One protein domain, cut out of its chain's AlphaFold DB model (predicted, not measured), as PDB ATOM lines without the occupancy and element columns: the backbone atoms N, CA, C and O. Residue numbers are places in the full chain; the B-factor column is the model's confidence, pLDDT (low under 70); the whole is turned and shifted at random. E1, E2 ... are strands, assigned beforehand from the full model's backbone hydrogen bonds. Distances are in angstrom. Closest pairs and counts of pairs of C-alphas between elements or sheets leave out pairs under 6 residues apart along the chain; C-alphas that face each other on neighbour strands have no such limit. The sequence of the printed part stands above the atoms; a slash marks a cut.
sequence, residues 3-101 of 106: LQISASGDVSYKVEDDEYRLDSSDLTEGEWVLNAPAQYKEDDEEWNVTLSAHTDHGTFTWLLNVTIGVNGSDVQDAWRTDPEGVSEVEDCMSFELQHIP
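AT A GLANCE: This is residues 3 to 101 of the 106 residues of an uncharacterized protein of Pseudomonas fluorescens (UniProt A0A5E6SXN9). What does the domain look like? It is a rod of strands: a long, strongly twisted sheet, E4 E5 E6 E7, and the short pair E1 and E9 make a sandwich of two sheets, their strands crossed. E1 bends into E2 and E8 bends into E9, and E2 and E8 belong to a small sheet, E3 E2 E8, toward one end of the rod; the E4 to E5 link reaches the other end. How is it made up? The printed part has 99 residues, with nine named strands, E1 to E9 in chain order, and no named helix; it is all strand, and its sheets, in the orders E4 - E5 - E6 - E7, E3 - E2 - E8 and E1 - E9, are all antiparallel. It is only just loose, close to compact, with a radius of gyration of the C-alphas of 15.4 A, and spans 54 by 24 by 18 A.

IN THESE COORDINATES: Where do the first strands lie? E1 is residues 3 to 8, with C-alpha 3 at (-24.774, 2.717, 18.310); E2 is 10 to 15 and E3 is 18 to 23. Which strands are long? E4 is residues 28 to 36, 23.6 A; E5 is 45 to 55, 32.6 A; E6 is 58 to 69, 35.1 A; E7 is 72 to 81, 27.8 A. How does the row of strands end? E8 is residues 86 to 91 and E9 is 94 to 100, with C-alpha 100 at (-29.190, 4.341, 21.917).

HOW THE PARTS SIT: What is beside E1 and E2? E1 is antiparallel to E9, with N 6 and O 96 at 2.8 A, and runs on into E2 at 61 degrees. E2 is the inner strand between E3, its hairpin partner, with N 20 and O 13 at 2.8 A, and E8, with N 90 and O 12 at 2.8 A. How do E4 to E7 pair? They form a meander, each strand the antiparallel neighbour of the one before: N 30 and O 50 are 2.8 A apart, N 51 and O 62 2.8 A, N 63 and O 79 2.8 A. How do the sheets meet? The sheets E4 E5 E6 E7 and E1 E9 are face to face, with 42 pairs of C-alphas within 10 A and strands at 50 degrees. The closest C-alphas of E7 and E9 are those of Asp 74 and Leu 97, 6.0 A apart; E2 and E6 are apart.

THE WHOLE: How far does it reach? The two C-alphas farthest apart, those of Asp 17 and Lys 41, are 54.3 A apart. Is it continuous and well modelled? The printed part has no cut; the E4 to E5 link is short, and the other links are tight. The mean pLDDT of the printed part is 91.8, and residue 101 is under 70.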
ATOM      1  N   LEU A   3     -25.912   1.827  18.112       83.06
ATOM      2  CA  LEU A   3     -24.774   2.717  18.310       83.06
ATOM      3  C   LEU A   3     -24.915   3.871  17.326       83.06
ATOM      4  O   LEU A   3     -25.343   3.653  16.194       83.06
ATOM      5  N   GLN A   4     -24.598   5.078  17.774       89.12
ATOM      6  CA  GLN A   4     -24.570   6.268  16.932       89.12
ATOM      7  C   GLN A   4     -23.411   7.157  17.370       89.12
ATOM      8  O   GLN A   4     -23.116   7.256  18.566       89.12
ATOM      9  N   ILE A   5     -22.792   7.844  16.416       92.81
ATOM     10  CA  ILE A   5     -21.874   8.937  16.705       92.81
ATOM     11  C   ILE A   5     -22.660  10.221  16.967       92.81
ATOM     12  O   ILE A   5     -23.431  10.699  16.134       92.81
ATOM     13  N   SER A   6     -22.425  10.813  18.132       93.00
ATOM     14  CA  SER A   6     -22.813  12.187  18.417       93.00
ATOM     15  C   SER A   6     -21.646  13.099  18.077       93.00
ATOM     16  O   SER A   6     -20.594  13.030  18.710       93.00
ATOM     17  N   ALA A   7     -21.839  13.961  17.085       94.69
ATOM     18  CA  ALA A   7     -20.906  15.031  16.773       94.69
ATOM     19  C   ALA A   7     -21.339  16.331  17.463       94.69
ATOM     20  O   ALA A   7     -22.530  16.587  17.646       94.69
ATOM     21  N   SER A   8     -20.369  17.155  17.843       96.00
ATOM     22  CA  SER A   8     -20.600  18.506  18.355       96.00
ATOM     23  C   SER A   8     -19.482  19.444  17.914       96.00
ATOM     24  O   SER A   8     -18.372  18.994  17.634       96.00
ATOM     25  N   GLY A   9     -19.776  20.741  17.861       96.19
ATOM     26  CA  GLY A   9     -18.834  21.762  17.413       96.19
ATOM     27  C   GLY A   9     -19.062  22.172  15.964       96.19
ATOM     28  O   GLY A   9     -20.146  21.990  15.405       96.19
ATOM     29  N   ASP A  10     -18.037  22.778  15.380       96.44
ATOM     30  CA  ASP A  10     -18.095  23.357  14.048       96.44
ATOM     31  C   ASP A  10     -16.720  23.392  13.383       96.44
ATOM     32  O   ASP A  10     -15.684  23.237  14.033       96.44
ATOM     33  N   VAL A  11     -16.739  23.612  12.072       96.44
ATOM     34  CA  VAL A  11     -15.552  23.877  11.263       96.44
ATOM     35  C   VAL A  11     -15.709  25.236  10.616       96.44
ATOM     36  O   VAL A  11     -16.707  25.488   9.938       96.44
ATOM     37  N   SER A  12     -14.702  26.085  10.771       96.81
ATOM     38  CA  SER A  12     -14.592  27.334  10.018       96.81
ATOM     39  C   SER A  12     -13.536  27.173   8.931       96.81
ATOM     40  O   SER A  12     -12.477  26.596   9.173       96.81
ATOM     41  N   TYR A  13     -13.829  27.623   7.715       96.19
ATOM     42  CA  TYR A  13     -12.933  27.462   6.571       96.19
ATOM     43  C   TYR A  13     -13.084  28.597   5.563       96.19
ATOM     44  O   TYR A  13     -14.108  29.278   5.527       96.19
ATOM     45  N   LYS A  14     -12.075  28.782   4.710       96.69
ATOM     46  CA  LYS A  14     -12.095  29.786   3.645       96.69
ATOM     47  C   LYS A  14     -12.022  29.179   2.261       96.69
ATOM     48  O   LYS A  14     -11.303  28.202   2.032       96.69
ATOM     49  N   VAL A  15     -12.709  29.829   1.330       95.25
ATOM     50  CA  VAL A  15     -12.559  29.614  -0.110       95.25
ATOM     51  C   VAL A  15     -12.338  30.971  -0.758       95.25
ATOM     52  O   VAL A  15     -13.157  31.871  -0.609       95.25
ATOM     53  N   GLU A  16     -11.205  31.114  -1.444       90.88
ATOM     54  CA  GLU A  16     -10.714  32.406  -1.939       90.88
ATOM     55  C   GLU A  16     -10.570  33.436  -0.798       90.88
ATOM     56  O   GLU A  16      -9.689  33.270   0.045       90.88
ATOM     57  N   ASP A  17     -11.413  34.473  -0.759       91.62
ATOM     58  CA  ASP A  17     -11.404  35.534   0.263       91.62
ATOM     59  C   ASP A  17     -12.629  35.476   1.206       91.62
ATOM     60  O   ASP A  17     -12.733  36.288   2.130       91.62
ATOM     61  N   ASP A  18     -13.547  34.525   0.998       95.94
ATOM     62  CA  ASP A  18     -14.782  34.380   1.772       95.94
ATOM     63  C   ASP A  18     -14.659  33.289   2.850       95.94
ATOM     64  O   ASP A  18     -14.065  32.227   2.639       95.94
ATOM     65  N   GLU A  19     -15.245  33.557   4.019       96.56
ATOM     66  CA  GLU A  19     -15.260  32.656   5.176       96.56
ATOM     67  C   GLU A  19     -16.615  31.957   5.315       96.56
ATOM     68  O   GLU A  19     -17.679  32.572   5.196       96.56
ATOM     69  N   TYR A  20     -16.561  30.662   5.608       96.50
ATOM     70  CA  TYR A  20     -17.704  29.776   5.735       96.50
ATOM     71  C   TYR A  20     -17.615  28.965   7.021       96.50
ATOM     72  O   TYR A  20     -16.538  28.746   7.579       96.50
ATOM     73  N   ARG A  21     -18.775  28.486   7.469       96.00
ATOM     74  CA  ARG A  21     -18.898  27.656   8.663       96.00
ATOM     75  C   ARG A  21     -19.779  26.453   8.381       96.00
ATOM     76  O   ARG A  21     -20.803  26.581   7.713       96.00
ATOM     77  N   LEU A  22     -19.362  25.311   8.904       95.75
ATOM     78  CA  LEU A  22     -20.073  24.044   8.874       95.75
ATOM     79  C   LEU A  22     -20.384  23.624  10.310       95.75
ATOM     80  O   LEU A  22     -19.471  23.582  11.136       95.75
ATOM     81  N   ASP A  23     -21.639  23.296  10.604       96.81
ATOM     82  CA  ASP A  23     -22.042  22.845  11.936       96.81
ATOM     83  C   ASP A  23     -22.029  21.311  12.027       96.81
ATOM     84  O   ASP A  23     -22.289  20.606  11.053       96.81
ATOM     85  N   SER A  24     -21.756  20.768  13.215       95.50
ATOM     86  CA  SER A  24     -21.860  19.323  13.484       95.50
ATOM     87  C   SER A  24     -23.201  18.695  13.084       95.50
ATOM     88  O   SER A  24     -23.238  17.520  12.724       95.50
ATOM     89  N   SER A  25     -24.294  19.464  13.097       94.88
ATOM     90  CA  SER A  25     -25.621  19.008  12.669       94.88
ATOM     91  C   SER A  25     -25.757  18.778  11.161       94.88
ATOM     92  O   SER A  25     -26.674  18.069  10.748       94.88
ATOM     93  N   ASP A  26     -24.841  19.313  10.348       95.38
ATOM     94  CA  ASP A  26     -24.795  19.084   8.899       95.38
ATOM     95  C   ASP A  26     -24.112  17.749   8.539       95.38
ATOM     96  O   ASP A  26     -24.121  17.323   7.379       95.38
ATOM     97  N   LEU A  27     -23.506  17.070   9.521       95.50
ATOM     98  CA  LEU A  27     -22.851  15.786   9.313       95.50
ATOM     99  C   LEU A  27     -23.870  14.668   9.118       95.50
ATOM    100  O   LEU A  27     -24.774  14.444   9.921       95.50
ATOM    101  N   THR A  28     -23.657  13.898   8.061       95.38
ATOM    102  CA  THR A  28     -24.379  12.659   7.792       95.38
ATOM    103  C   THR A  28     -23.486  11.473   8.139       95.38
ATOM    104  O   THR A  28     -22.370  11.364   7.626       95.38
ATOM    105  N   GLU A  29     -23.976  10.588   9.008       94.56
ATOM    106  CA  GLU A  29     -23.306   9.329   9.348       94.56
ATOM    107  C   GLU A  29     -23.433   8.328   8.188       94.56
ATOM    108  O   GLU A  29     -24.514   8.124   7.628       94.56
ATOM    109  N   GLY A  30     -22.307   7.734   7.806       93.19
ATOM    110  CA  GLY A  30     -22.202   6.702   6.783       93.19
ATOM    111  C   GLY A  30     -22.319   5.284   7.341       93.19
ATOM    112  O   GLY A  30     -22.798   5.045   8.446       93.19
ATOM    113  N   GLU A  31     -21.871   4.311   6.547       91.38
ATOM    114  CA  GLU A  31     -21.882   2.903   6.950       91.38
ATOM    115  C   GLU A  31     -20.799   2.602   7.998       91.38
ATOM    116  O   GLU A  31     -19.672   3.096   7.918       91.38
ATOM    117  N   TRP A  32     -21.154   1.745   8.955       92.44
ATOM    118  CA  TRP A  32     -20.238   1.161   9.925       92.44
ATOM    119  C   TRP A  32     -19.522  -0.043   9.315       92.44
ATOM    120  O   TRP A  32     -20.150  -1.048   8.975       92.44
ATOM    121  N   VAL A  33     -18.199   0.041   9.214       93.62
ATOM    122  CA  VAL A  33     -17.355  -0.999   8.626       93.62
ATOM    123  C   VAL A  33     -16.518  -1.649   9.717       93.62
ATOM    124  O   VAL A  33     -15.705  -0.992  10.361       93.62
ATOM    125  N   LEU A  34     -16.688  -2.955   9.913       92.12
ATOM    126  CA  LEU A  34     -15.841  -3.730  10.815       92.12
ATOM    127  C   LEU A  34     -14.444  -3.888  10.198       92.12
ATOM    128  O   LEU A  34     -14.297  -4.523   9.151       92.12
ATOM    129  N   ASN A  35     -13.422  -3.347  10.857       88.69
ATOM    130  CA  ASN A  35     -12.027  -3.507  10.446       88.69
ATOM    131  C   ASN A  35     -11.408  -4.771  11.028       88.69
ATOM    132  O   ASN A  35     -10.780  -5.544  10.301       88.69
ATOM    133  N   ALA A  36     -11.569  -4.966  12.337       87.31
ATOM    134  CA  ALA A  36     -10.985  -6.087  13.052       87.31
ATOM    135  C   ALA A  36     -12.016  -6.679  14.022       87.31
ATOM    136  O   ALA A  36     -12.466  -5.990  14.939       87.31
ATOM    137  N   PRO A  37     -12.408  -7.953  13.840       87.44
ATOM    138  CA  PRO A  37     -13.255  -8.630  14.808       87.44
ATOM    139  C   PRO A  37     -12.463  -8.952  16.077       87.44
ATOM    140  O   PRO A  37     -11.285  -9.324  15.998       87.44
ATOM    141  N   ALA A  38     -13.146  -8.928  17.220       84.50
ATOM    142  CA  ALA A  38     -12.612  -9.405  18.490       84.50
ATOM    143  C   ALA A  38     -12.085 -10.844  18.341       84.50
ATOM    144  O   ALA A  38     -12.792 -11.739  17.863       84.50
ATOM    145  N   GLN A  39     -10.826 -11.078  18.718       84.06
ATOM    146  CA  GLN A  39     -10.199 -12.402  18.605       84.06
ATOM    147  C   GLN A  39     -10.468 -13.254  19.849       84.06
ATOM    148  O   GLN A  39     -10.602 -14.478  19.758       84.06
ATOM    149  N   TYR A  40     -10.593 -12.605  21.008       83.19
ATOM    150  CA  TYR A  40     -10.927 -13.221  22.284       83.19
ATOM    151  C   TYR A  40     -12.193 -12.607  22.894       83.19
ATOM    152  O   TYR A  40     -12.651 -11.540  22.510       83.19
ATOM    153  N   LYS A  41     -12.784 -13.308  23.871       71.50
ATOM    154  CA  LYS A  41     -14.081 -12.958  24.486       71.50
ATOM    155  C   LYS A  41     -14.114 -11.566  25.147       71.50
ATOM    156  O   LYS A  41     -15.196 -11.050  25.404       71.50
ATOM    157  N   GLU A  42     -12.952 -11.014  25.467       80.81
ATOM    158  CA  GLU A  42     -12.793  -9.734  26.166       80.81
ATOM    159  C   GLU A  42     -12.066  -8.694  25.307       80.81
ATOM    160  O   GLU A  42     -11.748  -7.625  25.818       80.81
ATOM    161  N   ASP A  43     -11.799  -9.013  24.037       82.88
ATOM    162  CA  ASP A  43     -11.221  -8.054  23.105       82.88
ATOM    163  C   ASP A  43     -12.298  -7.107  22.587       82.88
ATOM    164  O   ASP A  43     -13.474  -7.467  22.460       82.88
ATOM    165  N   ASP A  44     -11.848  -5.914  22.230       87.00
ATOM    166  CA  ASP A  44     -12.670  -4.923  21.569       87.00
ATOM    167  C   ASP A  44     -12.693  -5.205  20.060       87.00
ATOM    168  O   ASP A  44     -11.706  -5.648  19.465       87.00
ATOM    169  N   GLU A  45     -13.834  -4.956  19.430       90.50
ATOM    170  CA  GLU A  45     -13.941  -4.891  17.978       90.50
ATOM    171  C   GLU A  45     -13.503  -3.510  17.498       90.50
ATOM    172  O   GLU A  45     -13.890  -2.496  18.081       90.50
ATOM    173  N   GLU A  46     -12.752  -3.460  16.402       92.00
ATOM    174  CA  GLU A  46     -12.369  -2.205  15.761       92.00
ATOM    175  C   GLU A  46     -13.285  -1.938  14.574       92.00
ATOM    176  O   GLU A  46     -13.364  -2.725  13.621       92.00
ATOM    177  N   TRP A  47     -13.945  -0.792  14.612       94.12
ATOM    178  CA  TRP A  47     -14.880  -0.329  13.605       94.12
ATOM    179  C   TRP A  47     -14.415   1.001  13.031       94.12
ATOM    180  O   TRP A  47     -13.799   1.815  13.715       94.12
ATOM    181  N   ASN A  48     -14.750   1.230  11.771       94.75
ATOM    182  CA  ASN A  48     -14.644   2.527  11.141       94.75
ATOM    183  C   ASN A  48     -16.031   3.045  10.794       94.75
ATOM    184  O   ASN A  48     -16.857   2.316  10.245       94.75
ATOM    185  N   VAL A  49     -16.248   4.328  11.044       95.00
ATOM    186  CA  VAL A  49     -17.441   5.043  10.596       95.00
ATOM    187  C   VAL A  49     -17.010   6.324   9.904       95.00
ATOM    188  O   VAL A  49     -16.069   6.995  10.320       95.00
ATOM    189  N   THR A  50     -17.671   6.629   8.795       96.25
ATOM    190  CA  THR A  50     -17.404   7.847   8.034       96.25
ATOM    191  C   THR A  50     -18.520   8.845   8.290       96.25
ATOM    192  O   THR A  50     -19.678   8.505   8.080       96.25
ATOM    193  N   LEU A  51     -18.197  10.070   8.699       96.44
ATOM    194  CA  LEU A  51     -19.137  11.192   8.688       96.44
ATOM    195  C   LEU A  51     -18.801  12.122   7.534       96.44
ATOM    196  O   LEU A  51     -17.632  12.315   7.202       96.44
ATOM    197  N   SER A  52     -19.814  12.680   6.883       97.25
ATOM    198  CA  SER A  52     -19.612  13.593   5.758       97.25
ATOM    199  C   SER A  52     -20.549  14.782   5.814       97.25
ATOM    200  O   SER A  52     -21.721  14.640   6.149       97.25
ATOM    201  N   ALA A  53     -20.027  15.941   5.434       96.69
ATOM    202  CA  ALA A  53     -20.792  17.157   5.229       96.69
ATOM    203  C   ALA A  53     -20.610  17.636   3.793       96.69
ATOM    204  O   ALA A  53     -19.484  17.859   3.340       96.69
ATOM    205  N   HIS A  54     -21.724  17.806   3.089       95.50
ATOM    206  CA  HIS A  54     -21.736  18.300   1.719       95.50
ATOM    207  C   HIS A  54     -22.005  19.804   1.721       95.50
ATOM    208  O   HIS A  54     -23.072  20.244   2.142       95.50
ATOM    209  N   THR A  55     -21.044  20.582   1.228       93.69
ATOM    210  CA  THR A  55     -21.166  22.029   1.024       93.69
ATOM    211  C   THR A  55     -21.132  22.342  -0.472       93.69
ATOM    212  O   THR A  55     -20.824  21.477  -1.298       93.69
ATOM    213  N   ASP A  56     -21.419  23.588  -0.846       93.50
ATOM    214  CA  ASP A  56     -21.298  24.034  -2.244       93.50
ATOM    215  C   ASP A  56     -19.844  23.968  -2.764       93.50
ATOM    216  O   ASP A  56     -19.599  23.991  -3.971       93.50
ATOM    217  N   HIS A  57     -18.878  23.851  -1.850       93.69
ATOM    218  CA  HIS A  57     -17.436  23.923  -2.089       93.69
ATOM    219  C   HIS A  57     -16.771  22.542  -2.067       93.69
ATOM    220  O   HIS A  57     -15.564  22.431  -2.262       93.69
ATOM    221  N   GLY A  58     -17.548  21.484  -1.837       94.81
ATOM    222  CA  GLY A  58     -17.081  20.105  -1.818       94.81
ATOM    223  C   GLY A  58     -17.609  19.330  -0.619       94.81
ATOM    224  O   GLY A  58     -18.619  19.674  -0.017       94.81
ATOM    225  N   THR A  59     -16.959  18.213  -0.304       96.31
ATOM    226  CA  THR A  59     -17.354  17.359   0.821       96.31
ATOM    227  C   THR A  59     -16.226  17.294   1.830       96.31
ATOM    228  O   THR A  59     -15.115  16.908   1.477       96.31
ATOM    229  N   PHE A  60     -16.532  17.652   3.072       96.62
ATOM    230  CA  PHE A  60     -15.672  17.344   4.205       96.62
ATOM    231  C   PHE A  60     -16.005  15.942   4.697       96.62
ATOM    232  O   PHE A  60     -17.180  15.583   4.805       96.62
ATOM    233  N   THR A  61     -14.979  15.156   5.005       96.75
ATOM    234  CA  THR A  61     -15.148  13.773   5.450       96.75
ATOM    235  C   THR A  61     -14.322  13.514   6.698       96.75
ATOM    236  O   THR A  61     -13.132  13.813   6.716       96.75
ATOM    237  N   TRP A  62     -14.928  12.905   7.713       97.25
ATOM    238  CA  TRP A  62     -14.255  12.395   8.901       97.25
ATOM    239  C   TRP A  62     -14.311  10.877   8.891       97.25
ATOM    240  O   TRP A  62     -15.394  10.300   8.856       97.25
ATOM    241  N   LEU A  63     -13.153  10.233   8.941       96.25
ATOM    242  CA  LEU A  63     -13.032   8.811   9.223       96.25
ATOM    243  C   LEU A  63     -12.756   8.652  10.716       96.25
ATOM    244  O   LEU A  63     -11.697   9.063  11.184       96.25
ATOM    245  N   LEU A  64     -13.698   8.066  11.445       96.31
ATOM    246  CA  LEU A  64     -13.525   7.745  12.855       96.31
ATOM    247  C   LEU A  64     -13.143   6.281  13.009       96.31
ATOM    248  O   LEU A  64     -13.776   5.417  12.398       96.31
ATOM    249  N   ASN A  65     -12.157   6.016  13.861       94.56
ATOM    250  CA  ASN A  65     -11.894   4.684  14.381       94.56
ATOM    251  C   ASN A  65     -12.532   4.541  15.760       94.56
ATOM    252  O   ASN A  65     -12.374   5.400  16.628       94.56
ATOM    253  N   VAL A  66     -13.271   3.458  15.944       93.62
ATOM    254  CA  VAL A  66     -14.090   3.216  17.124       93.62
ATOM    255  C   VAL A  66     -13.781   1.827  17.651       93.62
ATOM    256  O   VAL A  66     -13.775   0.861  16.888       93.62
ATOM    257  N   THR A  67     -13.570   1.715  18.958       91.69
ATOM    258  CA  THR A  67     -13.481   0.420  19.635       91.69
ATOM    259  C   THR A  67     -14.786   0.124  20.352       91.69
ATOM    260  O   THR A  67     -15.359   0.990  21.016       91.69
ATOM    261  N   ILE A  68     -15.289  -1.099  20.201       88.62
ATOM    262  CA  ILE A  68     -16.512  -1.558  20.861       88.62
ATOM    263  C   ILE A  68     -16.203  -2.863  21.580       88.62
ATOM    264  O   ILE A  68     -15.974  -3.894  20.956       88.62
ATOM    265  N   GLY A  69     -16.211  -2.808  22.907       85.25
ATOM    266  CA  GLY A  69     -15.845  -3.916  23.770       85.25
ATOM    267  C   GLY A  69     -16.859  -4.208  24.860       85.25
ATOM    268  O   GLY A  69     -17.832  -3.487  25.089       85.25
ATOM    269  N   VAL A  70     -16.589  -5.272  25.613       77.12
ATOM    270  CA  VAL A  70     -17.410  -5.662  26.773       77.12
ATOM    271  C   VAL A  70     -17.324  -4.661  27.931       77.12
ATOM    272  O   VAL A  70     -18.233  -4.605  28.758       77.12
ATOM    273  N   ASN A  71     -16.241  -3.882  27.996       76.12
ATOM    274  CA  ASN A  71     -15.962  -2.936  29.080       76.12
ATOM    275  C   ASN A  71     -16.343  -1.490  28.744       76.12
ATOM    276  O   ASN A  71     -16.239  -0.618  29.608       76.12
ATOM    277  N   GLY A  72     -16.781  -1.233  27.516       81.94
ATOM    278  CA  GLY A  72     -17.093   0.102  27.038       81.94
ATOM    279  C   GLY A  72     -16.797   0.236  25.558       81.94
ATOM    280  O   GLY A  72     -16.442  -0.724  24.877       81.94
ATOM    281  N   SER A  73     -16.971   1.449  25.067       86.50
ATOM    282  CA  SER A  73     -16.760   1.764  23.670       86.50
ATOM    283  C   SER A  73     -16.357   3.222  23.543       86.50
ATOM    284  O   SER A  73     -16.881   4.052  24.289       86.50
ATOM    285  N   ASP A  74     -15.437   3.522  22.639       89.38
ATOM    286  CA  ASP A  74     -14.781   4.825  22.584       89.38
ATOM    287  C   ASP A  74     -14.337   5.167  21.157       89.38
ATOM    288  O   ASP A  74     -14.064   4.273  20.350       89.38
ATOM    289  N   VAL A  75     -14.275   6.462  20.842       91.44
ATOM    290  CA  VAL A  75     -13.712   6.951  19.577       91.44
ATOM    291  C   VAL A  75     -12.209   7.120  19.781       91.44
ATOM    292  O   VAL A  75     -11.781   8.038  20.471       91.44
ATOM    293  N   GLN A  76     -11.414   6.238  19.179       92.50
ATOM    294  CA  GLN A  76      -9.958   6.239  19.343       92.50
ATOM    295  C   GLN A  76      -9.302   7.385  18.578       92.50
ATOM    296  O   GLN A  76      -8.442   8.087  19.104       92.50
ATOM    297  N   ASP A  77      -9.730   7.578  17.332       92.19
ATOM    298  CA  ASP A  77      -9.116   8.522  16.409       92.19
ATOM    299  C   ASP A  77     -10.151   9.090  15.434       92.19
ATOM    300  O   ASP A  77     -11.145   8.443  15.092       92.19
ATOM    301  N   ALA A  78      -9.875  10.301  14.948       93.75
ATOM    302  CA  ALA A  78     -10.662  10.989  13.936       93.75
ATOM    303  C   ALA A  78      -9.731  11.629  12.900       93.75
ATOM    304  O   ALA A  78      -8.935  12.511  13.227       93.75
ATOM    305  N   TRP A  79      -9.845  11.217  11.637       94.44
ATOM    306  CA  TRP A  79      -9.093  11.814  10.531       94.44
ATOM    307  C   TRP A  79     -10.020  12.565   9.598       94.44
ATOM    308  O   TRP A  79     -10.939  11.982   9.025       94.44
ATOM    309  N   ARG A  80      -9.738  13.852   9.399       94.81
ATOM    310  CA  ARG A  80     -10.482  14.694   8.468       94.81
ATOM    311  C   ARG A  80      -9.799  14.763   7.105       94.81
ATOM    312  O   ARG A  80      -8.578  14.873   7.014       94.81
ATOM    313  N   THR A  81     -10.605  14.728   6.052       96.19
ATOM    314  CA  THR A  81     -10.225  15.057   4.678       96.19
ATOM    315  C   THR A  81     -11.020  16.275   4.224       96.19
ATOM    316  O   THR A  81     -12.252  16.270   4.276       96.19
ATOM    317  N   ASP A  82     -10.296  17.299   3.781       95.44
ATOM    318  CA  ASP A  82     -10.849  18.570   3.317       95.44
ATOM    319  C   ASP A  82     -11.058  18.537   1.793       95.44
ATOM    320  O   ASP A  82     -10.269  17.903   1.082       95.44
ATOM    321  N   PRO A  83     -12.090  19.212   1.259       94.69
ATOM    322  CA  PRO A  83     -12.266  19.328  -0.182       94.69
ATOM    323  C   PRO A  83     -11.187  20.219  -0.820       94.69
ATOM    324  O   PRO A  83     -10.640  21.132  -0.197       94.69
ATOM    325  N   GLU A  84     -10.876  19.961  -2.092       93.88
ATOM    326  CA  GLU A  84      -9.889  20.752  -2.835       93.88
ATOM    327  C   GLU A  84     -10.312  22.225  -2.946       93.88
ATOM    328  O   GLU A  84     -11.467  22.537  -3.226       93.88
ATOM    329  N   GLY A  85      -9.357  23.143  -2.776       92.00
ATOM    330  CA  GLY A  85      -9.599  24.586  -2.884       92.00
ATOM    331  C   GLY A  85     -10.040  25.267  -1.585       92.00
ATOM    332  O   GLY A  85     -10.098  26.495  -1.549       92.00
ATOM    333  N   VAL A  86     -10.274  24.506  -0.512       94.69
ATOM    334  CA  VAL A  86     -10.469  25.045   0.839       94.69
ATOM    335  C   VAL A  86      -9.122  25.330   1.520       94.69
ATOM    336  O   VAL A  86      -8.139  24.611   1.334       94.69
ATOM    337  N   SER A  87      -9.071  26.388   2.330       93.19
ATOM    338  CA  SER A  87      -7.896  26.788   3.110       93.19
ATOM    339  C   SER A  87      -8.275  27.338   4.489       93.19
ATOM    340  O   SER A  87      -9.455  27.515   4.784       93.19
ATOM    341  N   GLU A  88      -7.268  27.576   5.342       92.75
ATOM    342  CA  GLU A  88      -7.428  28.134   6.701       92.75
ATOM    343  C   GLU A  88      -8.499  27.409   7.537       92.75
ATOM    344  O   GLU A  88      -9.329  28.034   8.187       92.75
ATOM    345  N   VAL A  89      -8.495  26.074   7.495       93.75
ATOM    346  CA  VAL A  89      -9.518  25.271   8.170       93.75
ATOM    347  C   VAL A  89      -9.231  25.168   9.665       93.75
ATOM    348  O   VAL A  89      -8.257  24.531  10.071       93.75
ATOM    349  N   GLU A  90     -10.116  25.731  10.480       95.50
ATOM    350  CA  GLU A  90     -10.141  25.569  11.932       95.50
ATOM    351  C   GLU A  90     -11.187  24.511  12.308       95.50
ATOM    352  O   GLU A  90     -12.376  24.684  12.045       95.50
ATOM    353  N   ASP A  91     -10.732  23.393  12.887       94.00
ATOM    354  CA  ASP A  91     -11.601  22.316  13.373       94.00
ATOM    355  C   ASP A  91     -11.861  22.443  14.868       94.00
ATOM    356  O   ASP A  91     -10.920  22.378  15.663       94.00
ATOM    357  N   CYS A  92     -13.126  22.542  15.254       94.06
ATOM    358  CA  CYS A  92     -13.557  22.389  16.637       94.06
ATOM    359  C   CYS A  92     -14.520  21.203  16.812       94.06
ATOM    360  O   CYS A  92     -15.206  21.126  17.833       94.06
ATOM    361  N   MET A  93     -14.588  20.279  15.845       94.62
ATOM    362  CA  MET A  93     -15.427  19.086  15.945       94.62
ATOM    363  C   MET A  93     -14.949  18.149  17.054       94.62
ATOM    364  O   MET A  93     -13.758  17.918  17.257       94.62
ATOM    365  N   SER A  94     -15.914  17.571  17.759       94.94
ATOM    366  CA  SER A  94     -15.724  16.526  18.761       94.94
ATOM    367  C   SER A  94     -16.726  15.404  18.520       94.94
ATOM    368  O   SER A  94     -17.895  15.668  18.235       94.94
ATOM    369  N   PHE A  95     -16.269  14.159  18.647       94.75
ATOM    370  CA  PHE A  95     -17.063  12.966  18.363       94.75
ATOM    371  C   PHE A  95     -17.123  12.068  19.590       94.75
ATOM    372  O   PHE A  95     -16.095  11.736  20.172       94.75
ATOM    373  N   GLU A  96     -18.330  11.652  19.953       93.56
ATOM    374  CA  GLU A  96     -18.572  10.734  21.061       93.56
ATOM    375  C   GLU A  96     -19.469   9.587  20.601       93.56
ATOM    376  O   GLU A  96     -20.433   9.786  19.857       93.56
ATOM    377  N   LEU A  97     -19.177   8.378  21.075       91.19
ATOM    378  CA  LEU A  97     -20.025   7.223  20.827       91.19
ATOM    379  C   LEU A  97     -21.178   7.185  21.833       91.19
ATOM    380  O   LEU A  97     -20.959   7.181  23.045       91.19
ATOM    381  N   GLN A  98     -22.415   7.116  21.340       87.19
ATOM    382  CA  GLN A  98     -23.608   7.022  22.175       87.19
ATOM    383  C   GLN A  98     -24.322   5.680  22.014       87.19
ATOM    384  O   GLN A  98     -24.557   5.186  20.909       87.19
ATOM    385  N   HIS A  99     -24.737   5.119  23.152       81.44
ATOM    386  CA  HIS A  99     -25.631   3.969  23.194       81.44
ATOM    387  C   HIS A  99     -27.077   4.441  23.124       81.44
ATOM    388  O   HIS A  99     -27.586   5.068  24.056       81.44
ATOM    389  N   ILE A 100     -27.766   4.077  22.049       73.56
ATOM    390  CA  ILE A 100     -29.190   4.341  21.917       73.56
ATOM    391  C   ILE A 100     -29.938   3.111  22.437       73.56
ATOM    392  O   ILE A 100     -29.728   1.996  21.928       73.56
ATOM    393  N   PRO A 101     -30.800   3.265  23.462       60.81
ATOM    394  CA  PRO A 101     -31.667   2.172  23.876       60.81
ATOM    395  C   PRO A 101     -32.492   1.733  22.665       60.81
ATOM    396  O   PRO A 101     -32.986   2.587  21.929       60.81
TER     397      PRO A 101